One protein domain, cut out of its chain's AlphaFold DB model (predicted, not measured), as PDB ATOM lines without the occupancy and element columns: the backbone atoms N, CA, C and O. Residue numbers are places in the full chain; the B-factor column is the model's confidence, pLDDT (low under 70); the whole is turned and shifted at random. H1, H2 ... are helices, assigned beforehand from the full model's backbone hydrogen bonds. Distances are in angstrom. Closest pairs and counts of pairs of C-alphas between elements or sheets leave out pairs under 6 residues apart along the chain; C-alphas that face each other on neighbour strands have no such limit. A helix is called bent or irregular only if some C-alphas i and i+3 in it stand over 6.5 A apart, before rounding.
ATOM      1  N   ARG A  38     156.755 136.782 130.060       53.44
ATOM      2  CA  ARG A  38     155.776 136.438 131.100       53.44
ATOM      3  C   ARG A  38     155.357 134.965 131.056       53.44
ATOM      4  O   ARG A  38     155.305 134.316 132.097       53.44
ATOM      5  N   ARG A  39     155.104 134.410 129.864       55.41
ATOM      6  CA  ARG A  39     154.745 132.986 129.726       55.41
ATOM      7  C   ARG A  39     155.898 132.056 130.096       55.41
ATOM      8  O   ARG A  39     155.657 131.034 130.732       55.41
ATOM      9  N   GLN A  40     157.138 132.414 129.754       57.69
ATOM     10  CA  GLN A  40     158.302 131.634 130.179       57.69
ATOM     11  C   GLN A  40     158.498 131.685 131.698       57.69
ATOM     12  O   GLN A  40     158.699 130.635 132.306       57.69
ATOM     13  N   SER A  41     158.347 132.852 132.334       61.38
ATOM     14  CA  SER A  41     158.461 132.964 133.795       61.38
ATOM     15  C   SER A  41     157.353 132.219 134.543       61.38
ATOM     16  O   SER A  41     157.635 131.569 135.544       61.38
ATOM     17  N   GLU A  42     156.110 132.251 134.046       63.09
ATOM     18  CA  GLU A  42     154.994 131.502 134.645       63.09
ATOM     19  C   GLU A  42     155.223 129.985 134.533       63.09
ATOM     20  O   GLU A  42     154.999 129.252 135.495       63.09
ATOM     21  N   SER A  43     155.751 129.511 133.397       74.00
ATOM     22  CA  SER A  43     156.099 128.095 133.224       74.00
ATOM     23  C   SER A  43     157.277 127.645 134.098       74.00
ATOM     24  O   SER A  43     157.236 126.550 134.656       74.00
ATOM     25  N   ALA A  44     158.293 128.497 134.274       82.06
ATOM     26  CA  ALA A  44     159.451 128.206 135.116       82.06
ATOM     27  C   ALA A  44     159.077 128.166 136.606       82.06
ATOM     28  O   ALA A  44     159.447 127.224 137.302       82.06
ATOM     29  N   LEU A  45     158.274 129.130 137.073       83.25
ATOM     30  CA  LEU A  45     157.755 129.153 138.443       83.25
ATOM     31  C   LEU A  45     156.885 127.925 138.732       83.25
ATOM     32  O   LEU A  45     157.027 127.298 139.778       83.25
ATOM     33  N   LYS A  46     156.009 127.543 137.792       83.50
ATOM     34  CA  LYS A  46     155.186 126.336 137.935       83.50
ATOM     35  C   LYS A  46     156.053 125.082 138.073       83.50
ATOM     36  O   LYS A  46     155.792 124.251 138.941       83.50
ATOM     37  N   LEU A  47     157.107 124.962 137.264       83.12
ATOM     38  CA  LEU A  47     158.043 123.840 137.341       83.12
ATOM     39  C   LEU A  47     158.793 123.800 138.683       83.12
ATOM     40  O   LEU A  47     158.908 122.732 139.282       83.12
ATOM     41  N   GLU A  48     159.252 124.949 139.185       87.62
ATOM     42  CA  GLU A  48     159.890 125.055 140.504       87.62
ATOM     43  C   GLU A  48     158.930 124.636 141.626       87.62
ATOM     44  O   GLU A  48     159.287 123.830 142.486       87.62
ATOM     45  N   CYS A  49     157.684 125.107 141.580       87.50
ATOM     46  CA  CYS A  49     156.640 124.714 142.520       87.50
ATOM     47  C   CYS A  49     156.366 123.203 142.494       87.50
ATOM     48  O   CYS A  49     156.259 122.590 143.556       87.50
ATOM     49  N   HIS A  50     156.326 122.573 141.315       85.06
ATOM     50  CA  HIS A  50     156.180 121.115 141.210       85.06
ATOM     51  C   HIS A  50     157.378 120.375 141.808       85.06
ATOM     52  O   HIS A  50     157.189 119.386 142.514       85.06
ATOM     53  N   ALA A  51     158.602 120.857 141.579       86.00
ATOM     54  CA  ALA A  51     159.802 120.252 142.152       86.00
ATOM     55  C   ALA A  51     159.810 120.335 143.689       86.00
ATOM     56  O   ALA A  51     160.152 119.363 144.366       86.00
ATOM     57  N   GLN A  52     159.382 121.468 144.252       88.88
ATOM     58  CA  GLN A  52     159.252 121.642 145.701       88.88
ATOM     59  C   GLN A  52     158.160 120.743 146.286       88.88
ATOM     60  O   GLN A  52     158.384 120.090 147.304       88.88
ATOM     61  N   LEU A  53     157.004 120.650 145.623       84.31
ATOM     62  CA  LEU A  53     155.932 119.739 146.020       84.31
ATOM     63  C   LEU A  53     156.406 118.280 146.012       84.31
ATOM     64  O   LEU A  53     156.211 117.578 147.001       84.31
ATOM     65  N   ALA A  54     157.092 117.846 144.954       84.38
ATOM     66  CA  ALA A  54     157.653 116.500 144.862       84.38
ATOM     67  C   ALA A  54     158.686 116.233 145.971       84.38
ATOM     68  O   ALA A  54     158.672 115.173 146.591       84.38
ATOM     69  N   SER A  55     159.543 117.211 146.289       87.12
ATOM     70  CA  SER A  55     160.507 117.109 147.396       87.12
ATOM     71  C   SER A  55     159.831 117.007 148.769       87.12
ATOM     72  O   SER A  55     160.317 116.324 149.675       87.12
ATOM     73  N   ILE A  56     158.701 117.689 148.950       87.00
ATOM     74  CA  ILE A  56     157.873 117.555 150.148       87.00
ATOM     75  C   ILE A  56     157.273 116.143 150.186       87.00
ATOM     76  O   ILE A  56     157.488 115.438 151.173       87.00
ATOM     77  N   GLN A  57     156.615 115.697 149.114       84.88
ATOM     78  CA  GLN A  57     155.958 114.387 149.026       84.88
ATOM     79  C   GLN A  57     156.917 113.207 149.208       84.88
ATOM     80  O   GLN A  57     156.568 112.256 149.896       84.88
ATOM     81  N   ALA A  58     158.146 113.290 148.693       86.38
ATOM     82  CA  ALA A  58     159.155 112.236 148.829       86.38
ATOM     83  C   ALA A  58     159.585 111.956 150.283       86.38
ATOM     84  O   ALA A  58     160.248 110.961 150.552       86.38
ATOM     85  N   ARG A  59     159.250 112.847 151.224       86.38
ATOM     86  CA  ARG A  59     159.532 112.688 152.661       86.38
ATOM     87  C   ARG A  59     158.300 112.283 153.465       86.38
ATOM     88  O   ARG A  59     158.373 112.233 154.693       86.38
ATOM     89  N   LYS A  60     157.165 112.069 152.798       84.88
ATOM     90  CA  LYS A  60     155.920 111.679 153.450       84.88
ATOM     91  C   LYS A  60     156.110 110.303 154.100       84.88
ATOM     92  O   LYS A  60     156.645 109.407 153.454       84.88
ATOM     93  N   PRO A  61     155.672 110.114 155.353       86.31
ATOM     94  CA  PRO A  61     155.602 108.791 155.950       86.31
ATOM     95  C   PRO A  61     154.708 107.885 155.106       86.31
ATOM     96  O   PRO A  61     153.570 108.251 154.789       86.31
ATOM     97  N   GLU A  62     155.218 106.708 154.772       85.88
ATOM     98  CA  GLU A  62     154.469 105.678 154.063       85.88
ATOM     99  C   GLU A  62     153.895 104.674 155.076       85.88
ATOM    100  O   GLU A  62     154.564 104.341 156.062       85.88
ATOM    101  N   PRO A  63     152.630 104.250 154.910       85.38
ATOM    102  CA  PRO A  63     152.088 103.116 155.660       85.38
ATOM    103  C   PRO A  63     152.794 101.819 155.224       85.38
ATOM    104  O   PRO A  63     153.413 101.796 154.163       85.38
ATOM    105  N   SER A  64     152.700 100.722 155.988       90.62
ATOM    106  CA  SER A  64     153.030  99.422 155.384       90.62
ATOM    107  C   SER A  64     151.945  98.999 154.398       90.62
ATOM    108  O   SER A  64     150.797  99.429 154.525       90.62
ATOM    109  N   ASP A  65     152.278  98.061 153.513       91.50
ATOM    110  CA  ASP A  65     151.350  97.461 152.550       91.50
ATOM    111  C   ASP A  65     150.030  97.003 153.201       91.50
ATOM    112  O   ASP A  65     148.948  97.226 152.673       91.50
ATOM    113  N   LYS A  66     150.086  96.411 154.405       91.19
ATOM    114  CA  LYS A  66     148.878  95.913 155.093       91.19
ATOM    115  C   LYS A  66     147.991  97.040 155.602       91.19
ATOM    116  O   LYS A  66     146.766  96.903 155.634       91.19
ATOM    117  N   LEU A  67     148.610  98.116 156.076       85.62
ATOM    118  CA  LEU A  67     147.893  99.289 156.544       85.62
ATOM    119  C   LEU A  67     147.335 100.079 155.358       85.62
ATOM    120  O   LEU A  67     146.220 100.585 155.447       85.62
ATOM    121  N   GLU A  68     148.068 100.135 154.247       85.06
ATOM    122  CA  GLU A  68     147.609 100.699 152.980       85.06
ATOM    123  C   GLU A  68     146.393  99.951 152.431       85.06
ATOM    124  O   GLU A  68     145.367 100.583 152.193       85.06
ATOM    125  N   ASP A  69     146.451  98.620 152.339       87.44
ATOM    126  CA  ASP A  69     145.334  97.778 151.892       87.44
ATOM    127  C   ASP A  69     144.077  97.998 152.751       87.44
ATOM    128  O   ASP A  69     142.955  98.139 152.251       87.44
ATOM    129  N   TRP A  70     144.250  98.069 154.073       86.69
ATOM    130  CA  TRP A  70     143.143  98.355 154.984       86.69
ATOM    131  C   TRP A  70     142.572  99.769 154.787       86.69
ATOM    132  O   TRP A  70     141.351  99.947 154.741       86.69
ATOM    133  N   MET A  71     143.424 100.786 154.635       81.50
ATOM    134  CA  MET A  71     142.971 102.150 154.351       81.50
ATOM    135  C   MET A  71     142.252 102.239 153.000       81.50
ATOM    136  O   MET A  71     141.224 102.908 152.906       81.50
ATOM    137  N   ALA A  72     142.757 101.563 151.969       79.38
ATOM    138  CA  ALA A  72     142.167 101.543 150.633       79.38
ATOM    139  C   ALA A  72     140.765 100.922 150.655       79.38
ATOM    140  O   ALA A  72     139.807 101.565 150.233       79.38
ATOM    141  N   THR A  73     140.615  99.736 151.254       78.81
ATOM    142  CA  THR A  73     139.309  99.056 151.391       78.81
ATOM    143  C   THR A  73     138.294  99.867 152.201       78.81
ATOM    144  O   THR A  73     137.096  99.848 151.917       78.81
ATOM    145  N   THR A  74     138.770 100.632 153.181       70.81
ATOM    146  CA  THR A  74     137.943 101.526 153.997       70.81
ATOM    147  C   THR A  74     137.515 102.789 153.236       70.81
ATOM    148  O   THR A  74     136.392 103.266 153.409       70.81
ATOM    149  N   ASN A  75     138.388 103.322 152.373       64.25
ATOM    150  CA  ASN A  75     138.146 104.533 151.582       64.25
ATOM    151  C   ASN A  75     137.304 104.271 150.323       64.25
ATOM    152  O   ASN A  75     136.457 105.094 149.973       64.25
ATOM    153  N   GLU A  76     137.480 103.129 149.655       58.62
ATOM    154  CA  GLU A  76     136.651 102.727 148.506       58.62
ATOM    155  C   GLU A  76     135.178 102.557 148.891       58.62
ATOM    156  O   GLU A  76     134.289 102.836 148.089       58.62
ATOM    157  N   ALA A  77     134.899 102.197 150.147       49.06
ATOM    158  CA  ALA A  77     133.540 102.128 150.669       49.06
ATOM    159  C   ALA A  77     132.855 103.507 150.805       49.06
ATOM    160  O   ALA A  77     131.641 103.552 151.009       49.06
ATOM    161  N   LYS A  78     133.600 104.624 150.713       52.03
ATOM    162  CA  LYS A  78     133.097 105.980 151.009       52.03
ATOM    163  C   LYS A  78     133.240 107.014 149.885       52.03
ATOM    164  O   LYS A  78     132.605 108.062 149.977       52.03
ATOM    165  N   ASN A  79     134.014 106.749 148.833       50.34
ATOM    166  CA  ASN A  79     134.291 107.747 147.792       50.34
ATOM    167  C   ASN A  79     133.328 107.642 146.598       50.34
ATOM    168  O   ASN A  79     133.407 106.715 145.793       50.34
ATOM    169  N   GLY A  80     132.432 108.625 146.474       44.62
ATOM    170  CA  GLY A  80     131.485 108.786 145.374       44.62
ATOM    171  C   GLY A  80     131.802 109.988 144.475       44.62
ATOM    172  O   GLY A  80     131.086 110.976 144.519       44.62
ATOM    173  N   ASN A  81     132.814 109.861 143.613       42.59
ATOM    174  CA  ASN A  81     133.149 110.634 142.396       42.59
ATOM    175  C   ASN A  81     132.794 112.146 142.238       42.59
ATOM    176  O   ASN A  81     132.649 112.601 141.100       42.59
ATOM    177  N   SER A  82     132.679 112.978 143.272       44.28
ATOM    178  CA  SER A  82     132.418 114.425 143.125       44.28
ATOM    179  C   SER A  82     133.345 115.288 143.980       44.28
ATOM    180  O   SER A  82     133.868 114.843 144.978       44.28
ATOM    181  N   LEU A  83     133.545 116.567 143.649       40.91
ATOM    182  CA  LEU A  83     134.370 117.496 144.449       40.91
ATOM    183  C   LEU A  83     133.871 117.706 145.902       40.91
ATOM    184  O   LEU A  83     134.637 118.173 146.746       40.91
ATOM    185  N   GLY A  84     132.627 117.311 146.217       47.84
ATOM    186  CA  GLY A  84     132.155 117.139 147.600       47.84
ATOM    187  C   GLY A  84     132.912 116.047 148.372       47.84
ATOM    188  O   GLY A  84     132.853 116.000 149.600       47.84
ATOM    189  N   ASP A  85     133.693 115.228 147.668       54.47
ATOM    190  CA  ASP A  85     134.451 114.108 148.199       54.47
ATOM    191  C   ASP A  85     135.715 114.502 148.933       54.47
ATOM    192  O   ASP A  85     136.183 113.694 149.707       54.47
ATOM    193  N   VAL A  86     136.291 115.699 148.781       54.91
ATOM    194  CA  VAL A  86     137.513 116.010 149.557       54.91
ATOM    195  C   VAL A  86     137.199 116.110 151.052       54.91
ATOM    196  O   VAL A  86     137.944 115.589 151.879       54.91
ATOM    197  N   LEU A  87     136.050 116.694 151.408       62.53
ATOM    198  CA  LEU A  87     135.543 116.642 152.781       62.53
ATOM    199  C   LEU A  87     135.183 115.211 153.189       62.53
ATOM    200  O   LEU A  87     135.509 114.823 154.305       62.53
ATOM    201  N   ASN A  88     134.583 114.409 152.300       62.38
ATOM    202  CA  ASN A  88     134.298 112.997 152.590       62.38
ATOM    203  C   ASN A  88     135.578 112.173 152.781       62.38
ATOM    204  O   ASN A  88     135.616 111.344 153.678       62.38
ATOM    205  N   ILE A  89     136.639 112.441 152.021       62.94
ATOM    206  CA  ILE A  89     137.976 111.853 152.150       62.94
ATOM    207  C   ILE A  89     138.548 112.234 153.511       62.94
ATOM    208  O   ILE A  89     139.096 111.394 154.218       62.94
ATOM    209  N   CYS A  90     138.362 113.476 153.945       70.06
ATOM    210  CA  CYS A  90     138.792 113.876 155.274       70.06
ATOM    211  C   CYS A  90     137.962 113.268 156.393       70.06
ATOM    212  O   CYS A  90     138.538 112.831 157.378       70.06
ATOM    213  N   TYR A  91     136.644 113.154 156.247       68.19
ATOM    214  CA  TYR A  91     135.824 112.404 157.197       68.19
ATOM    215  C   TYR A  91     136.148 110.905 157.186       68.19
ATOM    216  O   TYR A  91     136.072 110.260 158.229       68.19
ATOM    217  N   ALA A  92     136.554 110.357 156.043       64.06
ATOM    218  CA  ALA A  92     136.981 108.974 155.906       64.06
ATOM    219  C   ALA A  92     138.350 108.720 156.553       64.06
ATOM    220  O   ALA A  92     138.544 107.640 157.095       64.06
ATOM    221  N   ILE A  93     139.265 109.697 156.543       65.62
ATOM    222  CA  ILE A  93     140.643 109.546 157.052       65.62
ATOM    223  C   ILE A  93     140.825 110.092 158.480       65.62
ATOM    224  O   ILE A  93     141.635 109.585 159.257       65.62
ATOM    225  N   TYR A  94     140.126 111.168 158.827       71.38
ATOM    226  CA  TYR A  94     140.290 111.920 160.077       71.38
ATOM    227  C   TYR A  94     138.985 112.052 160.870       71.38
ATOM    228  O   TYR A  94     139.014 112.427 162.044       71.38
ATOM    229  N   GLY A  95     137.837 111.776 160.251       66.62
ATOM    230  CA  GLY A  95     136.547 111.848 160.919       66.62
ATOM    231  C   GLY A  95     136.356 110.709 161.915       66.62
ATOM    232  O   GLY A  95     136.960 109.644 161.811       66.62
ATOM    233  N   LYS A  96     135.422 110.904 162.850       64.19
ATOM    234  CA  LYS A  96     134.982 109.855 163.791       64.19
ATOM    235  C   LYS A  96     134.365 108.632 163.105       64.19
ATOM    236  O   LYS A  96     134.067 107.649 163.769       64.19
ATOM    237  N   GLU A  97     134.118 108.726 161.803       61.34
ATOM    238  CA  GLU A  97     133.561 107.646 161.010       61.34
ATOM    239  C   GLU A  97     134.618 106.778 160.330       61.34
ATOM    240  O   GLU A  97     134.234 105.828 159.642       61.34
ATOM    241  N   MET A  98     135.913 107.100 160.445       66.94
ATOM    242  CA  MET A  98     136.943 106.141 160.066       66.94
ATOM    243  C   MET A  98     136.802 104.939 161.007       66.94
ATOM    244  O   MET A  98     136.882 105.124 162.224       66.94
ATOM    245  N   PRO A  99     136.546 103.728 160.488       73.44
ATOM    246  CA  PRO A  99     136.582 102.525 161.297       73.44
ATOM    247  C   PRO A  99     137.905 102.450 162.054       73.44
ATOM    248  O   PRO A  99     138.958 102.769 161.499       73.44
ATOM    249  N   ASP A 100     137.857 102.002 163.304       82.88
ATOM    250  CA  ASP A 100     139.086 101.673 164.011       82.88
ATOM    251  C   ASP A 100     139.841 100.589 163.223       82.88
ATOM    252  O   ASP A 100     139.217  99.640 162.723       82.88
ATOM    253  N   PRO A 101     141.176 100.692 163.103       86.19
ATOM    254  CA  PRO A 101     141.946  99.644 162.461       86.19
ATOM    255  C   PRO A 101     141.774  98.324 163.224       86.19
ATOM    256  O   PRO A 101     141.646  98.327 164.458       86.19
ATOM    257  N   PRO A 102     141.831  97.175 162.526       89.62
ATOM    258  CA  PRO A 102     141.929  95.872 163.162       89.62
ATOM    259  C   PRO A 102     143.017  95.875 164.237       89.62
ATOM    260  O   PRO A 102     144.056  96.516 164.077       89.62
ATOM    261  N   SER A 103     142.824  95.117 165.317       92.81
ATOM    262  CA  SER A 103     143.786  95.071 166.429       92.81
ATOM    263  C   SER A 103     145.208  94.703 165.983       92.81
ATOM    264  O   SER A 103     146.176  95.198 166.555       92.81
ATOM    265  N   SER A 104     145.346  93.909 164.915       93.62
ATOM    266  CA  SER A 104     146.629  93.573 164.286       93.62
ATOM    267  C   SER A 104     147.361  94.765 163.658       93.62
ATOM    268  O   SER A 104     148.571  94.693 163.481       93.62
ATOM    269  N   LEU A 105     146.641  95.833 163.309       93.06
ATOM    270  CA  LEU A 105     147.159  97.050 162.676       93.06
ATOM    271  C   LEU A 105     147.152  98.261 163.619       93.06
ATOM    272  O   LEU A 105     147.720  99.288 163.271       93.06
ATOM    273  N   GLN A 106     146.564  98.171 164.819       91.69
ATOM    274  CA  GLN A 106     146.432  99.317 165.731       91.69
ATOM    275  C   GLN A 106     147.766  99.988 166.081       91.69
ATOM    276  O   GLN A 106     147.873 101.214 166.032       91.69
ATOM    277  N   SER A 107     148.784  99.198 166.440       93.00
ATOM    278  CA  SER A 107     150.102  99.751 166.781       93.00
ATOM    279  C   SER A 107     150.725 100.456 165.580       93.00
ATOM    280  O   SER A 107     151.287 101.536 165.723       93.00
ATOM    281  N   GLU A 108     150.607  99.850 164.401       92.25
ATOM    282  CA  GLU A 108     151.169 100.386 163.168       92.25
ATOM    283  C   GLU A 108     150.457 101.670 162.739       92.25
ATOM    284  O   GLU A 108     151.106 102.664 162.428       92.25
ATOM    285  N   TRP A 109     149.126 101.687 162.831       89.56
ATOM    286  CA  TRP A 109     148.310 102.873 162.612       89.56
ATOM    287  C   TRP A 109     148.709 104.014 163.543       89.56
ATOM    288  O   TRP A 109     148.914 105.133 163.087       89.56
ATOM    289  N   SER A 110     148.883 103.745 164.840       89.56
ATOM    290  CA  SER A 110     149.304 104.762 165.811       89.56
ATOM    291  C   SER A 110     150.685 105.342 165.479       89.56
ATOM    292  O   SER A 110     150.869 106.567 165.475       89.56
ATOM    293  N   THR A 111     151.650 104.485 165.126       92.06
ATOM    294  CA  THR A 111     152.982 104.912 164.674       92.06
ATOM    295  C   THR A 111     152.895 105.750 163.402       92.06
ATOM    296  O   THR A 111     153.462 106.843 163.350       92.06
ATOM    297  N   TYR A 112     152.142 105.283 162.407       89.12
ATOM    298  CA  TYR A 112     151.933 105.978 161.142       89.12
ATOM    299  C   TYR A 112     151.289 107.355 161.344       89.12
ATOM    300  O   TYR A 112     151.799 108.359 160.850       89.12
ATOM    301  N   ARG A 113     150.212 107.433 162.133       85.44
ATOM    302  CA  ARG A 113     149.511 108.681 162.476       85.44
ATOM    303  C   ARG A 113     150.425 109.678 163.174       85.44
ATOM    304  O   ARG A 113     150.410 110.860 162.835       85.44
ATOM    305  N   SER A 114     151.243 109.205 164.110       87.25
ATOM    306  CA  SER A 114     152.216 110.044 164.816       87.25
ATOM    307  C   SER A 114     153.292 110.576 163.866       87.25
ATOM    308  O   SER A 114     153.625 111.763 163.905       87.25
ATOM    309  N   ALA A 115     153.801 109.728 162.965       86.94
ATOM    310  CA  ALA A 115     154.756 110.132 161.940       86.94
ATOM    311  C   ALA A 115     154.147 111.156 160.971       86.94
ATOM    312  O   ALA A 115     154.789 112.159 160.671       86.94
ATOM    313  N   GLN A 116     152.902 110.950 160.532       82.44
ATOM    314  CA  GLN A 116     152.163 111.886 159.679       82.44
ATOM    315  C   GLN A 116     151.979 113.253 160.343       82.44
ATOM    316  O   GLN A 116     152.276 114.271 159.723       82.44
ATOM    317  N   ALA A 117     151.552 113.296 161.608       81.88
ATOM    318  CA  ALA A 117     151.380 114.553 162.337       81.88
ATOM    319  C   ALA A 117     152.710 115.313 162.509       81.88
ATOM    320  O   ALA A 117     152.770 116.531 162.320       81.88
ATOM    321  N   SER A 118     153.793 114.589 162.810       86.31
ATOM    322  CA  SER A 118     155.146 115.155 162.891       86.31
ATOM    323  C   SER A 118     155.614 115.695 161.535       86.31
ATOM    324  O   SER A 118     156.091 116.827 161.435       86.31
ATOM    325  N   TYR A 119     155.403 114.924 160.467       86.62
ATOM    326  CA  TYR A 119     155.714 115.326 159.100       86.62
ATOM    327  C   TYR A 119     154.955 116.593 158.694       86.62
ATOM    328  O   TYR A 119     155.602 117.568 158.314       86.62
ATOM    329  N   ALA A 120     153.628 116.623 158.850       82.50
ATOM    330  CA  ALA A 120     152.784 117.779 158.548       82.50
ATOM    331  C   ALA A 120     153.266 119.039 159.286       82.50
ATOM    332  O   ALA A 120     153.454 120.095 158.677       82.50
ATOM    333  N   SER A 121     153.583 118.899 160.576       82.38
ATOM    334  CA  SER A 121     154.147 119.983 161.389       82.38
ATOM    335  C   SER A 121     155.500 120.468 160.851       82.38
ATOM    336  O   SER A 121     155.752 121.671 160.800       82.38
ATOM    337  N   SER A 122     156.363 119.550 160.402       84.75
ATOM    338  CA  SER A 122     157.699 119.881 159.885       84.75
ATOM    339  C   SER A 122     157.670 120.636 158.551       84.75
ATOM    340  O   SER A 122     158.529 121.483 158.299       84.75
ATOM    341  N   ILE A 123     156.677 120.363 157.700       83.44
ATOM    342  CA  ILE A 123     156.561 120.980 156.372       83.44
ATOM    343  C   ILE A 123     155.649 122.207 156.356       83.44
ATOM    344  O   ILE A 123     155.710 122.979 155.399       83.44
ATOM    345  N   GLY A 124     154.836 122.425 157.396       78.31
ATOM    346  CA  GLY A 124     153.865 123.523 157.483       78.31
ATOM    347  C   GLY A 124     154.422 124.908 157.105       78.31
ATOM    348  O   GLY A 124     153.804 125.596 156.284       78.31
ATOM    349  N   PRO A 125     155.605 125.324 157.605       79.50
ATOM    350  CA  PRO A 125     156.222 126.594 157.212       79.50
ATOM    351  C   PRO A 125     156.596 126.662 155.723       79.50
ATOM    352  O   PRO A 125     156.364 127.680 155.067       79.50
ATOM    353  N   ALA A 126     157.146 125.574 155.173       81.00
ATOM    354  CA  ALA A 126     157.525 125.496 153.762       81.00
ATOM    355  C   ALA A 126     156.286 125.529 152.857       81.00
ATOM    356  O   ALA A 126     156.240 126.308 151.908       81.00
ATOM    357  N   VAL A 127     155.254 124.759 153.206       80.88
ATOM    358  CA  VAL A 127     153.952 124.733 152.526       80.88
ATOM    359  C   VAL A 127     153.290 126.110 152.533       80.88
ATOM    360  O   VAL A 127     152.845 126.572 151.486       80.88
ATOM    361  N   SER A 128     153.283 126.810 153.670       78.69
ATOM    362  CA  SER A 128     152.702 128.160 153.772       78.69
ATOM    363  C   SER A 128     153.440 129.174 152.892       78.69
ATOM    364  O   SER A 128     152.812 129.987 152.213       78.69
ATOM    365  N   SER A 129     154.774 129.099 152.857       79.50
ATOM    366  CA  SER A 129     155.621 129.951 152.011       79.50
ATOM    367  C   SER A 129     155.432 129.663 150.518       79.50
ATOM    368  O   SER A 129     155.310 130.589 149.716       79.50
ATOM    369  N   LEU A 130     155.362 128.384 150.137       80.62
ATOM    370  CA  LEU A 130     155.154 127.958 148.751       80.62
ATOM    371  C   LEU A 130     153.754 128.310 148.263       80.62
ATOM    372  O   LEU A 130     153.613 128.819 147.161       80.62
ATOM    373  N   LYS A 131     152.730 128.153 149.100       75.50
ATOM    374  CA  LYS A 131     151.352 128.534 148.775       75.50
ATOM    375  C   LYS A 131     151.202 130.012 148.401       75.50
ATOM    376  O   LYS A 131     150.398 130.330 147.535       75.50
ATOM    377  N   ALA A 132     151.972 130.908 149.022       75.44
ATOM    378  CA  ALA A 132     151.965 132.332 148.676       75.44
ATOM    379  C   ALA A 132     152.710 132.645 147.362       75.44
ATOM    380  O   ALA A 132     152.458 133.678 146.745       75.44
ATOM    381  N   LYS A 133     153.642 131.778 146.948       82.56
ATOM    382  CA  LYS A 133     154.500 131.966 145.767       82.56
ATOM    383  C   LYS A 133     153.996 131.225 144.530       82.56
ATOM    384  O   LYS A 133     154.227 131.679 143.416       82.56
ATOM    385  N   CYS A 134     153.359 130.079 144.725       84.31
ATOM    386  CA  CYS A 134     152.964 129.169 143.667       84.31
ATOM    387  C   CYS A 134     151.579 129.508 143.102       84.31
ATOM    388  O   CYS A 134     150.748 130.091 143.803       84.31
ATOM    389  N   PRO A 135     151.308 129.130 141.840       80.62
ATOM    390  CA  PRO A 135     149.985 129.258 141.242       80.62
ATOM    391  C   PRO A 135     148.872 128.655 142.118       80.62
ATOM    392  O   PRO A 135     149.064 127.620 142.762       80.62
ATOM    393  N   LYS A 136     147.696 129.301 142.141       72.81
ATOM    394  CA  LYS A 136     146.565 128.897 143.001       72.81
ATOM    395  C   LYS A 136     146.092 127.463 142.736       72.81
ATOM    396  O   LYS A 136     145.658 126.805 143.675       72.81
ATOM    397  N   ASP A 137     146.216 126.968 141.504       72.38
ATOM    398  CA  ASP A 137     145.892 125.582 141.138       72.38
ATOM    399  C   ASP A 137     146.763 124.552 141.873       72.38
ATOM    400  O   ASP A 137     146.318 123.432 142.078       72.38
ATOM    401  N   MET A 138     147.955 124.939 142.343       71.62
ATOM    402  CA  MET A 138     148.860 124.078 143.115       71.62
ATOM    403  C   MET A 138     148.763 124.284 144.630       71.62
ATOM    404  O   MET A 138     149.265 123.474 145.407       71.62
ATOM    405  N   ALA A 139     148.136 125.375 145.080       68.56
ATOM    406  CA  ALA A 139     147.985 125.677 146.503       68.56
ATOM    407  C   ALA A 139     147.234 124.564 147.248       68.56
ATOM    408  O   ALA A 139     147.518 124.314 148.419       68.56
ATOM    409  N   PHE A 140     146.302 123.898 146.564       68.25
ATOM    410  CA  PHE A 140     145.583 122.754 147.106       68.25
ATOM    411  C   PHE A 140     146.512 121.571 147.388       68.25
ATOM    412  O   PHE A 140     146.489 121.047 148.500       68.25
ATOM    413  N   ASP A 141     147.381 121.212 146.442       73.88
ATOM    414  CA  ASP A 141     148.300 120.081 146.603       73.88
ATOM    415  C   ASP A 141     149.227 120.276 147.809       73.88
ATOM    416  O   ASP A 141     149.461 119.352 148.585       73.88
ATOM    417  N   PHE A 142     149.709 121.503 148.025       75.12
ATOM    418  CA  PHE A 142     150.530 121.822 149.193       75.12
ATOM    419  C   PHE A 142     149.761 121.689 150.513       75.12
ATOM    420  O   PHE A 142     150.310 121.184 151.491       75.12
ATOM    421  N   LEU A 143     148.501 122.127 150.550       70.62
ATOM    422  CA  LEU A 143     147.664 122.010 151.745       70.62
ATOM    423  C   LEU A 143     147.306 120.560 152.037       70.62
ATOM    424  O   LEU A 143     147.362 120.163 153.195       70.62
ATOM    425  N   PHE A 144     147.001 119.778 151.002       71.94
ATOM    426  CA  PHE A 144     146.665 118.366 151.130       71.94
ATOM    427  C   PHE A 144     147.810 117.576 151.772       71.94
ATOM    428  O   PHE A 144     147.593 116.740 152.645       71.94
ATOM    429  N   VAL A 145     149.053 117.878 151.390       75.88
ATOM    430  CA  VAL A 145     150.230 117.200 151.946       75.88
ATOM    431  C   VAL A 145     150.508 117.604 153.403       75.88
ATOM    432  O   VAL A 145     151.100 116.824 154.142       75.88
ATOM    433  N   ALA A 146     150.046 118.778 153.841       76.75
ATOM    434  CA  ALA A 146     150.205 119.270 155.211       76.75
ATOM    435  C   ALA A 146     149.031 118.932 156.152       76.75
ATOM    436  O   ALA A 146     148.996 119.445 157.270       76.75
ATOM    437  N   MET A 147     148.067 118.107 155.734       79.00
ATOM    438  CA  MET A 147     146.933 117.738 156.589       79.00
ATOM    439  C   MET A 147     147.339 116.705 157.644       79.00
ATOM    440  O   MET A 147     147.880 115.647 157.326       79.00
ATOM    441  N   SER A 148     147.022 116.985 158.905       76.25
ATOM    442  CA  SER A 148     147.274 116.096 160.050       76.25
ATOM    443  C   SER A 148     145.998 115.630 160.753       76.25
ATOM    444  O   SER A 148     146.004 114.623 161.467       76.25
ATOM    445  N   ASP A 149     144.891 116.336 160.551       73.25
ATOM    446  CA  ASP A 149     143.660 116.228 161.332       73.25
ATOM    447  C   ASP A 149     142.465 116.833 160.574       73.25
ATOM    448  O   ASP A 149     142.587 117.360 159.465       73.25
ATOM    449  N   MET A 150     141.278 116.744 161.180       76.56
ATOM    450  CA  MET A 150     140.059 117.314 160.607       76.56
ATOM    451  C   MET A 150     140.144 118.833 160.428       76.56
ATOM    452  O   MET A 150     139.638 119.341 159.431       76.56
ATOM    453  N   ASP A 151     140.787 119.563 161.343       77.31
ATOM    454  CA  ASP A 151     140.843 121.030 161.303       77.31
ATOM    455  C   ASP A 151     141.732 121.533 160.156       77.31
ATOM    456  O   ASP A 151     141.360 122.430 159.389       77.31
ATOM    457  N   SER A 152     142.895 120.907 159.979       74.25
ATOM    458  CA  SER A 152     143.797 121.137 158.847       74.25
ATOM    459  C   SER A 152     143.143 120.745 157.524       74.25
ATOM    460  O   SER A 152     143.288 121.478 156.541       74.25
ATOM    461  N   CYS A 153     142.333 119.682 157.494       74.44
ATOM    462  CA  CYS A 153     141.535 119.395 156.310       74.44
ATOM    463  C   CYS A 153     140.444 120.440 156.039       74.44
ATOM    464  O   CYS A 153     140.323 120.916 154.908       74.44
ATOM    465  N   HIS A 154     139.661 120.847 157.042       74.56
ATOM    466  CA  HIS A 154     138.663 121.907 156.866       74.56
ATOM    467  C   HIS A 154     139.309 123.189 156.329       74.56
ATOM    468  O   HIS A 154     138.759 123.833 155.436       74.56
ATOM    469  N   THR A 155     140.515 123.512 156.799       72.56
ATOM    470  CA  THR A 155     141.317 124.639 156.304       72.56
ATOM    471  C   THR A 155     141.717 124.464 154.835       72.56
ATOM    472  O   THR A 155     141.610 125.409 154.047       72.56
ATOM    473  N   ALA A 156     142.147 123.265 154.433       68.69
ATOM    474  CA  ALA A 156     142.459 122.950 153.038       68.69
ATOM    475  C   ALA A 156     141.217 123.050 152.131       68.69
ATOM    476  O   ALA A 156     141.295 123.605 151.035       68.69
ATOM    477  N   PHE A 157     140.058 122.588 152.603       70.00
ATOM    478  CA  PHE A 157     138.793 122.667 151.871       70.00
ATOM    479  C   PHE A 157     138.273 124.102 151.730       70.00
ATOM    480  O   PHE A 157     137.859 124.513 150.642       70.00
ATOM    481  N   ALA A 158     138.329 124.892 152.805       67.81
ATOM    482  CA  ALA A 158     137.966 126.306 152.769       67.81
ATOM    483  C   ALA A 158     138.824 127.072 151.748       67.81
ATOM    484  O   ALA A 158     138.308 127.917 151.023       67.81
ATOM    485  N   ALA A 159     140.106 126.718 151.615       64.06
ATOM    486  CA  ALA A 159     140.994 127.301 150.612       64.06
ATOM    487  C   ALA A 159     140.579 127.002 149.158       64.06
ATOM    488  O   ALA A 159     140.863 127.816 148.284       64.06
ATOM    489  N   MET A 160     139.927 125.863 148.893       60.41
ATOM    490  CA  MET A 160     139.400 125.520 147.563       60.41
ATOM    491  C   MET A 160     138.035 126.143 147.274       60.41
ATOM    492  O   MET A 160     137.722 126.446 146.126       60.41
ATOM    493  N   SER A 161     137.203 126.280 148.307       57.28
ATOM    494  CA  SER A 161     135.792 126.662 148.163       57.28
ATOM    495  C   SER A 161     135.577 128.170 148.053       57.28
ATOM    496  O   SER A 161     134.468 128.612 147.758       57.28
ATOM    497  N   LEU A 162     136.615 128.972 148.298       51.34
ATOM    498  CA  LEU A 162     136.539 130.419 148.162       51.34
ATOM    499  C   LEU A 162     136.795 130.837 146.706       51.34
ATOM    500  O   LEU A 162     137.909 130.656 146.208       51.34
TER     501      LEU A 162
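AT A GLANCE: This is residues 38 to 162 of the 243 residues of an uncharacterized protein of Podospora comata (UniProt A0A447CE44). A long bent helix, H4, makes one side of an elongated helical body; its second arm H4b and helix H5 fold back and forth as a hairpin, and H6 folds back again on H5. H5 is in the middle, with H1, H4b and H6 packed alongside it, while H3 packs on H6, and H2 stands across the end near the beginning of H4a. The 125 printed residues have six named helices, H1 to H6 in order along the chain, and no named strand; the class is all helix. The whole is compact, with a radius of gyration of the C-alphas of 15.9 A, and elongated, spanning 55 by 28 by 22 A.

IN THESE COORDINATES: H4, residues 106 to 133, was assigned as one helix by its hydrogen bonds but is bent: C-alphas 122 and 125 are 7.4 A apart. Its arms are H4a, residues 106 to 122, 24.2 A long from C-alpha 106 at (146.432, 99.317, 165.731), and H4b, residues 125 to 133, 12.8 A. H5, residues 136 to 145, 15.2 A, is only just irregular, with C-alphas 137 and 140 6.6 A apart. H6 is residues 150 to 161, 16.1 A, ending at C-alpha 161, (135.792, 126.662, 148.163). H1 is residues 38 to 57, 28.4 A, from C-alpha 38 at (155.776, 136.438, 131.100). H2 is residues 65 to 76, 16.1 A, and H3 residues 85 to 93, 11.7 A.

HOW THE PARTS SIT: H4a and H4b stand at a steep tilt of 53 degrees. H4b and the hub H5 form a hairpin, at a shallow tilt of 11 degrees, the closest C-alphas being those of Lys 131 and Ala 139, 5.0 A apart. H5 and H6 form another, also at 11 degrees, closest at the C-alphas of Leu 143 and Ala 156, 5.4 A. H1 touches H5 with residues 49 to 57 alone, running the same way at 7 degrees; the closest C-alphas, of Leu 53 and Phe 142, are 6.6 A apart. H3 touches H6, opposite ways at 8 degrees, closest at the C-alphas of Cys 90 and Cys 153, 6.2 A. H2 touches H3 with residues 74 to 75 alone, at a steep tilt of 46 degrees; the closest C-alphas, of Asn 75 and Ala 92, are 6.3 A apart. H2 and H4a are close but not clearly touching, about perpendicular at 82 degrees, closest at the C-alphas of Leu 67 and Trp 109, 7.1 A. H1 and H3 are apart. Each O i to N i+4 pair is within hydrogen-bond range in H1, H2, H3, H4a, H4b and H6, and 4 of 6 are in H5.

THE WHOLE: The two C-alphas farthest apart, of Arg 38 and Ser 103, are 55.7 A apart. The printed part has no cut. The link from H3 to H4, residues 94 to 105, is long. The mean pLDDT of the printed part is 75.6; 35 residues are under 70, among them residues 75 to 89 and 158 to 162.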